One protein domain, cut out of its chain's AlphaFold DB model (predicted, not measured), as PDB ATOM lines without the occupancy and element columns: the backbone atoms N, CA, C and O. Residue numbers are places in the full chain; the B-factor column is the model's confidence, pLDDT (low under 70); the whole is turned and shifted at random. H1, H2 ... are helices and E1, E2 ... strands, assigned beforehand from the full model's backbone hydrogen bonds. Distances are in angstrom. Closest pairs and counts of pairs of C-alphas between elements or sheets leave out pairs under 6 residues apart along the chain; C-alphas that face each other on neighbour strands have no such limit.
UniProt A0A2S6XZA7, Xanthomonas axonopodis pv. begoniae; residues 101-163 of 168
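AT A GLANCE: This is residues 101 to 163 of the 168 residues of a protein of Xanthomonas axonopodis pv. begoniae (UniProt A0A2S6XZA7). With little regular structure, the printed part is mostly loops, with two small strand hairpins toward opposite ends, E1 with E2 and E3 with E4; looping residues 113 to 136 join them, and the short helix H1 ends back toward E1. The 63 printed residues run E1, E2, E3, E4, H1, mixed in class, with 18 in named elements; both two-stranded sheets are antiparallel. The whole is only just compact, close to loose: radius of gyration of the C-alphas 12.5 A, spans 33 by 30 by 18 A.

HOW THE PARTS SIT: E1, residues 101 to 104, and E2, residues 110 to 112, form a hairpin at 146 degrees; N 102 and O 111 are 2.8 A apart, within hydrogen-bond range. E3, residues 137 to 139, and E4, residues 144 to 146, form another at 139 degrees, with N 137 and O 146 at 2.8 A. Residues 145 to 146 of E4 also pair antiparallel with residues 153 to 154. H1, residues 157 to 161, is only just apart from E1, closest 8.2 A; 0 of 1 O i to N i+4 pairs but 2 of 2 O i to N i+3 pairs are within range.

IN THESE COORDINATES: E1 spans 7.9 A from C-alpha 101 at (166.552, 171.439, 154.104), E2 6.4 A, E3 6.3 A, E4 6.5 A, and H1 6.9 A to C-alpha 161 at (162.349, 161.414, 156.293).

THE WHOLE: The C-alphas of Arg 106 and Gln 149 are farthest apart, 35.2 A. The printed part has no cut; the link E2 to E3 is long. Residues 110 and 158 to 163 have pLDDT under 70.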
ATOM      1  N   ILE A 101     165.133 171.639 153.800       71.56
ATOM      2  CA  ILE A 101     166.552 171.439 154.104       71.56
ATOM      3  C   ILE A 101     167.366 171.935 152.908       71.56
ATOM      4  O   ILE A 101     167.230 171.431 151.793       71.56
ATOM      5  N   VAL A 102     168.190 172.953 153.136       79.88
ATOM      6  CA  VAL A 102     169.032 173.585 152.108       79.88
ATOM      7  C   VAL A 102     170.478 173.098 152.157       79.88
ATOM      8  O   VAL A 102     171.240 173.322 151.216       79.88
ATOM      9  N   GLY A 103     170.856 172.403 153.227       78.88
ATOM     10  CA  GLY A 103     172.198 171.881 153.410       78.88
ATOM     11  C   GLY A 103     172.360 171.141 154.728       78.88
ATOM     12  O   GLY A 103     171.409 170.954 155.483       78.88
ATOM     13  N   TYR A 104     173.594 170.727 154.980       80.50
ATOM     14  CA  TYR A 104     174.028 170.201 156.263       80.50
ATOM     15  C   TYR A 104     175.308 170.922 156.655       80.50
ATOM     16  O   TYR A 104     176.183 171.148 155.809       80.50
ATOM     17  N   ASP A 105     175.423 171.259 157.931       78.44
ATOM     18  CA  ASP A 105     176.641 171.837 158.469       78.44
ATOM     19  C   ASP A 105     177.753 170.777 158.633       78.44
ATOM     20  O   ASP A 105     177.651 169.618 158.214       78.44
ATOM     21  N   ARG A 106     178.876 171.183 159.234       80.69
ATOM     22  CA  ARG A 106     180.045 170.303 159.421       80.69
ATOM     23  C   ARG A 106     179.789 169.134 160.371       80.69
ATOM     24  O   ARG A 106     180.529 168.154 160.295       80.69
ATOM     25  N   ASP A 107     178.779 169.243 161.225       83.25
ATOM     26  CA  ASP A 107     178.401 168.243 162.218       83.25
ATOM     27  C   ASP A 107     177.213 167.389 161.737       83.25
ATOM     28  O   ASP A 107     176.652 166.608 162.506       83.25
ATOM     29  N   ALA A 108     176.873 167.488 160.441       76.94
ATOM     30  CA  ALA A 108     175.737 166.832 159.801       76.94
ATOM     31  C   ALA A 108     174.379 167.247 160.392       76.94
ATOM     32  O   ALA A 108     173.409 166.495 160.294       76.94
ATOM     33  N   MET A 109     174.296 168.447 160.976       72.62
ATOM     34  CA  MET A 109     173.024 169.040 161.370       72.62
ATOM     35  C   MET A 109     172.377 169.715 160.152       72.62
ATOM     36  O   MET A 109     173.061 170.451 159.433       72.62
ATOM     37  N   PRO A 110     171.090 169.450 159.875       68.19
ATOM     38  CA  PRO A 110     170.394 170.041 158.740       68.19
ATOM     39  C   PRO A 110     170.225 171.559 158.905       68.19
ATOM     40  O   PRO A 110     169.820 172.047 159.959       68.19
ATOM     41  N   GLU A 111     170.496 172.299 157.833       73.38
ATOM     42  CA  GLU A 111     170.198 173.727 157.714       73.38
ATOM     43  C   GLU A 111     168.858 173.903 156.992       73.38
ATOM     44  O   GLU A 111     168.644 173.341 155.915       73.38
ATOM     45  N   TYR A 112     167.959 174.704 157.567       76.81
ATOM     46  CA  TYR A 112     166.599 174.898 157.061       76.81
ATOM     47  C   TYR A 112     166.401 176.296 156.478       76.81
ATOM     48  O   TYR A 112     166.923 177.282 156.999       76.81
ATOM     49  N   LEU A 113     165.577 176.400 155.434       79.88
ATOM     50  CA  LEU A 113     165.110 177.693 154.946       79.88
ATOM     51  C   LEU A 113     164.190 178.350 155.989       79.88
ATOM     52  O   LEU A 113     163.164 177.779 156.375       79.88
ATOM     53  N   GLY A 114     164.538 179.570 156.404       82.12
ATOM     54  CA  GLY A 114     163.765 180.349 157.369       82.12
ATOM     55  C   GLY A 114     162.319 180.608 156.928       82.12
ATOM     56  O   GLY A 114     161.995 180.663 155.735       82.12
ATOM     57  N   VAL A 115     161.433 180.799 157.911       84.62
ATOM     58  CA  VAL A 115     159.998 181.035 157.666       84.62
ATOM     59  C   VAL A 115     159.767 182.330 156.896       84.62
ATOM     60  O   VAL A 115     158.840 182.395 156.096       84.62
ATOM     61  N   TRP A 116     160.596 183.351 157.106       89.25
ATOM     62  CA  TRP A 116     160.401 184.681 156.545       89.25
ATOM     63  C   TRP A 116     161.692 185.214 155.941       89.25
ATOM     64  O   TRP A 116     162.753 185.122 156.544       89.25
ATOM     65  N   THR A 117     161.608 185.802 154.750       85.69
ATOM     66  CA  THR A 117     162.783 186.273 153.995       85.69
ATOM     67  C   THR A 117     163.583 187.362 154.709       85.69
ATOM     68  O   THR A 117     164.757 187.556 154.410       85.69
ATOM     69  N   TRP A 118     162.951 188.107 155.617       86.44
ATOM     70  CA  TRP A 118     163.518 189.335 156.178       86.44
ATOM     71  C   TRP A 118     164.140 189.167 157.565       86.44
ATOM     72  O   TRP A 118     164.843 190.072 158.012       86.44
ATOM     73  N   ALA A 119     163.871 188.057 158.252       86.25
ATOM     74  CA  ALA A 119     164.470 187.750 159.543       86.25
ATOM     75  C   ALA A 119     164.432 186.246 159.820       86.25
ATOM     76  O   ALA A 119     163.436 185.579 159.523       86.25
ATOM     77  N   ASP A 120     165.484 185.756 160.466       85.69
ATOM     78  CA  ASP A 120     165.500 184.424 161.056       85.69
ATOM     79  C   ASP A 120     164.596 184.411 162.291       85.69
ATOM     80  O   ASP A 120     164.585 185.361 163.079       85.69
ATOM     81  N   MET A 121     163.798 183.356 162.432       86.31
ATOM     82  CA  MET A 121     162.858 183.199 163.540       86.31
ATOM     83  C   MET A 121     162.919 181.778 164.067       86.31
ATOM     84  O   MET A 121     162.950 180.821 163.288       86.31
ATOM     85  N   GLU A 122     162.893 181.665 165.389       86.56
ATOM     86  CA  GLU A 122     162.838 180.379 166.075       86.56
ATOM     87  C   GLU A 122     161.410 179.806 166.055       86.56
ATOM     88  O   GLU A 122     160.424 180.516 165.817       86.56
ATOM     89  N   ILE A 123     161.282 178.499 166.303       87.00
ATOM     90  CA  ILE A 123     159.985 177.804 166.260       87.00
ATOM     91  C   ILE A 123     159.028 178.324 167.337       87.00
ATOM     92  O   ILE A 123     157.816 178.361 167.129       87.00
ATOM     93  N   GLU A 124     159.568 178.779 168.463       89.31
ATOM     94  CA  GLU A 124     158.858 179.396 169.578       89.31
ATOM     95  C   GLU A 124     158.403 180.825 169.254       89.31
ATOM     96  O   GLU A 124     157.494 181.344 169.898       89.31
ATOM     97  N   GLU A 125     159.003 181.467 168.247       91.25
ATOM     98  CA  GLU A 125     158.643 182.818 167.816       91.25
ATOM     99  C   GLU A 125     157.644 182.816 166.661       91.25
ATOM    100  O   GLU A 125     156.777 183.689 166.595       91.25
ATOM    101  N   CYS A 126     157.752 181.860 165.737       92.81
ATOM    102  CA  CYS A 126     156.898 181.797 164.561       92.81
ATOM    103  C   CYS A 126     156.532 180.361 164.192       92.81
ATOM    104  O   CYS A 126     157.390 179.533 163.897       92.81
ATOM    105  N   CYS A 127     155.232 180.088 164.091       91.81
ATOM    106  CA  CYS A 127     154.756 178.824 163.556       91.81
ATOM    107  C   CYS A 127     155.140 178.710 162.071       91.81
ATOM    108  O   CYS A 127     154.697 179.536 161.265       91.81
ATOM    109  N   PRO A 128     155.886 177.675 161.660       88.69
ATOM    110  CA  PRO A 128     156.351 177.564 160.281       88.69
ATOM    111  C   PRO A 128     155.269 177.129 159.292       88.69
ATOM    112  O   PRO A 128     155.379 177.364 158.088       88.69
ATOM    113  N   PHE A 129     154.187 176.542 159.795       89.19
ATOM    114  CA  PHE A 129     153.090 176.036 158.977       89.19
ATOM    115  C   PHE A 129     152.127 177.148 158.562       89.19
ATOM    116  O   PHE A 129     151.710 177.209 157.405       89.19
ATOM    117  N   CYS A 130     151.806 178.062 159.482       91.75
ATOM    118  CA  CYS A 130     150.843 179.137 159.234       91.75
ATOM    119  C   CYS A 130     151.429 180.556 159.273       91.75
ATOM    120  O   CYS A 130     150.733 181.495 158.892       91.75
ATOM    121  N   GLY A 131     152.677 180.734 159.719       92.81
ATOM    122  CA  GLY A 131     153.317 182.043 159.870       92.81
ATOM    123  C   GLY A 131     152.854 182.842 161.095       92.81
ATOM    124  O   GLY A 131     153.153 184.028 161.175       92.81
ATOM    125  N   CYS A 132     152.098 182.246 162.027       94.56
ATOM    126  CA  CYS A 132     151.642 182.926 163.248       94.56
ATOM    127  C   CYS A 132     152.813 183.252 164.176       94.56
ATOM    128  O   CYS A 132     153.572 182.352 164.531       94.56
ATOM    129  N   LEU A 133     152.878 184.483 164.680       94.12
ATOM    130  CA  LEU A 133     153.868 184.906 165.681       94.12
ATOM    131  C   LEU A 133     153.505 184.520 167.124       94.12
ATOM    132  O   LEU A 133     154.034 185.057 168.092       94.12
ATOM    133  N   CYS A 134     152.572 183.585 167.273       91.31
ATOM    134  CA  CYS A 134     152.351 182.849 168.509       91.31
ATOM    135  C   CYS A 134     153.353 181.704 168.709       91.31
ATOM    136  O   CYS A 134     153.337 181.094 169.776       91.31
ATOM    137  N   GLY A 135     154.167 181.400 167.692       91.62
ATOM    138  CA  GLY A 135     155.108 180.290 167.731       91.62
ATOM    139  C   GLY A 135     154.447 178.918 167.837       91.62
ATOM    140  O   GLY A 135     153.249 178.732 167.581       91.62
ATOM    141  N   MET A 136     155.281 177.950 168.198       92.94
ATOM    142  CA  MET A 136     154.928 176.583 168.539       92.94
ATOM    143  C   MET A 136     155.209 176.363 170.030       92.94
ATOM    144  O   MET A 136     156.319 176.597 170.499       92.94
ATOM    145  N   ASP A 137     154.222 175.878 170.777       92.62
ATOM    146  CA  ASP A 137     154.390 175.509 172.181       92.62
ATOM    147  C   ASP A 137     154.813 174.045 172.303       92.62
ATOM    148  O   ASP A 137     154.159 173.156 171.755       92.62
ATOM    149  N   PHE A 138     155.853 173.769 173.087       92.12
ATOM    150  CA  PHE A 138     156.215 172.395 173.420       92.12
ATOM    151  C   PHE A 138     155.249 171.800 174.456       92.12
ATOM    152  O   PHE A 138     155.019 172.365 175.527       92.12
ATOM    153  N   GLN A 139     154.700 170.626 174.153       90.31
ATOM    154  CA  GLN A 139     153.809 169.872 175.026       90.31
ATOM    155  C   GLN A 139     154.536 168.658 175.611       90.31
ATOM    156  O   GLN A 139     154.751 167.653 174.935       90.31
ATOM    157  N   GLU A 140     154.842 168.697 176.912       88.44
ATOM    158  CA  GLU A 140     155.562 167.602 177.586       88.44
ATOM    159  C   GLU A 140     154.818 166.256 177.542       88.44
ATOM    160  O   GLU A 140     155.449 165.202 177.486       88.44
ATOM    161  N   ALA A 141     153.481 166.273 177.564       88.94
ATOM    162  CA  ALA A 141     152.672 165.053 177.623       88.94
ATOM    163  C   ALA A 141     152.741 164.223 176.331       88.94
ATOM    164  O   ALA A 141     152.667 162.996 176.386       88.94
ATOM    165  N   SER A 142     152.862 164.895 175.186       86.50
ATOM    166  CA  SER A 142     152.991 164.281 173.863       86.50
ATOM    167  C   SER A 142     154.435 164.252 173.366       86.50
ATOM    168  O   SER A 142     154.717 163.484 172.457       86.50
ATOM    169  N   GLN A 143     155.340 165.035 173.971       90.50
ATOM    170  CA  GLN A 143     156.681 165.320 173.442       90.50
ATOM    171  C   GLN A 143     156.631 165.949 172.038       90.50
ATOM    172  O   GLN A 143     157.496 165.696 171.207       90.50
ATOM    173  N   MET A 144     155.605 166.762 171.769       91.06
ATOM    174  CA  MET A 144     155.366 167.379 170.461       91.06
ATOM    175  C   MET A 144     155.207 168.893 170.584       91.06
ATOM    176  O   MET A 144     154.827 169.413 171.633       91.06
ATOM    177  N   TYR A 145     155.444 169.595 169.484       91.69
ATOM    178  CA  TYR A 145     155.188 171.017 169.325       91.69
ATOM    179  C   TYR A 145     153.787 171.253 168.765       91.69
ATOM    180  O   TYR A 145     153.397 170.618 167.788       91.69
ATOM    181  N   HIS A 146     153.046 172.191 169.354       93.69
ATOM    182  CA  HIS A 146     151.676 172.536 168.973       93.69
ATOM    183  C   HIS A 146     151.541 174.023 168.656       93.69
ATOM    184  O   HIS A 146     151.954 174.871 169.443       93.69
ATOM    185  N   CYS A 147     150.907 174.360 167.535       93.50
ATOM    186  CA  CYS A 147     150.512 175.738 167.258       93.50
ATOM    187  C   CYS A 147     149.061 175.985 167.672       93.50
ATOM    188  O   CYS A 147     148.142 175.393 167.113       93.50
ATOM    189  N   ARG A 148     148.822 176.969 168.544       91.81
ATOM    190  CA  ARG A 148     147.459 177.353 168.968       91.81
ATOM    191  C   ARG A 148     146.606 177.999 167.874       91.81
ATOM    192  O   ARG A 148     145.418 178.215 168.091       91.81
ATOM    193  N   GLN A 149     147.212 178.377 166.750       94.19
ATOM    194  CA  GLN A 149     146.536 179.122 165.691       94.19
ATOM    195  C   GLN A 149     146.103 178.251 164.510       94.19
ATOM    196  O   GLN A 149     145.045 178.505 163.937       94.19
ATOM    197  N   CYS A 150     146.905 177.258 164.121       93.25
ATOM    198  CA  CYS A 150     146.557 176.323 163.046       93.25
ATOM    199  C   CYS A 150     146.356 174.882 163.524       93.25
ATOM    200  O   CYS A 150     146.105 174.018 162.692       93.25
ATOM    201  N   ASP A 151     146.468 174.637 164.834       91.94
ATOM    202  CA  ASP A 151     146.358 173.323 165.475       91.94
ATOM    203  C   ASP A 151     147.336 172.263 164.954       91.94
ATOM    204  O   ASP A 151     147.160 171.071 165.203       91.94
ATOM    205  N   GLU A 152     148.401 172.696 164.276       91.81
ATOM    206  CA  GLU A 152     149.457 171.794 163.832       91.81
ATOM    207  C   GLU A 152     150.150 171.179 165.045       91.81
ATOM    208  O   GLU A 152     150.465 171.893 166.003       91.81
ATOM    209  N   LEU A 153     150.393 169.871 164.990       91.06
ATOM    210  CA  LEU A 153     151.058 169.105 166.034       91.06
ATOM    211  C   LEU A 153     152.172 168.277 165.391       91.06
ATOM    212  O   LEU A 153     151.893 167.349 164.638       91.06
ATOM    213  N   THR A 154     153.429 168.596 165.691       88.94
ATOM    214  CA  THR A 154     154.587 167.954 165.057       88.94
ATOM    215  C   THR A 154     155.721 167.738 166.052       88.94
ATOM    216  O   THR A 154     155.911 168.521 166.977       88.94
ATOM    217  N   ASP A 155     156.493 166.679 165.863       84.69
ATOM    218  CA  ASP A 155     157.798 166.472 166.498       84.69
ATOM    219  C   ASP A 155     158.956 166.716 165.512       84.69
ATOM    220  O   ASP A 155     160.110 166.460 165.842       84.69
ATOM    221  N   PHE A 156     158.640 167.211 164.307       78.31
ATOM    222  CA  PHE A 156     159.546 167.446 163.181       78.31
ATOM    223  C   PHE A 156     160.248 166.199 162.610       78.31
ATOM    224  O   PHE A 156     161.020 166.332 161.661       78.31
ATOM    225  N   SER A 157     159.919 164.990 163.077       76.81
ATOM    226  CA  SER A 157     160.514 163.740 162.576       76.81
ATOM    227  C   SER A 157     160.251 163.505 161.081       76.81
ATOM    228  O   SER A 157     161.100 162.987 160.358       76.81
ATOM    229  N   GLU A 158     159.103 163.953 160.568       66.94
ATOM    230  CA  GLU A 158     158.755 163.836 159.146       66.94
ATOM    231  C   GLU A 158     159.652 164.666 158.218       66.94
ATOM    232  O   GLU A 158     159.777 164.346 157.035       66.94
ATOM    233  N   LEU A 159     160.271 165.735 158.728       63.97
ATOM    234  CA  LEU A 159     161.197 166.554 157.943       63.97
ATOM    235  C   LEU A 159     162.541 165.851 157.735       63.97
ATOM    236  O   LEU A 159     163.205 166.115 156.736       63.97
ATOM    237  N   GLU A 160     162.918 164.934 158.628       58.75
ATOM    238  CA  GLU A 160     164.108 164.095 158.456       58.75
ATOM    239  C   GLU A 160     163.895 163.055 157.341       58.75
ATOM    240  O   GLU A 160     164.802 162.795 156.556       58.75
ATOM    241  N   LEU A 161     162.675 162.512 157.216       54.91
ATOM    242  CA  LEU A 161     162.349 161.414 156.293       54.91
ATOM    243  C   LEU A 161     162.194 161.842 154.825       54.91
ATOM    244  O   LEU A 161     162.465 161.050 153.924       54.91
ATOM    245  N   ARG A 162     161.772 163.083 154.549       52.34
ATOM    246  CA  ARG A 162     161.547 163.562 153.166       52.34
ATOM    247  C   ARG A 162     162.829 163.700 152.339       52.34
ATOM    248  O   ARG A 162     162.751 163.714 151.117       52.34
ATOM    249  N   ASN A 163     163.997 163.755 152.975       50.50
ATOM    250  CA  ASN A 163     165.279 163.822 152.271       50.50
ATOM    251  C   ASN A 163     165.740 162.480 151.683       50.50
ATOM    252  O   ASN A 163     166.575 162.481 150.780       50.50
TER     253      ASN A 163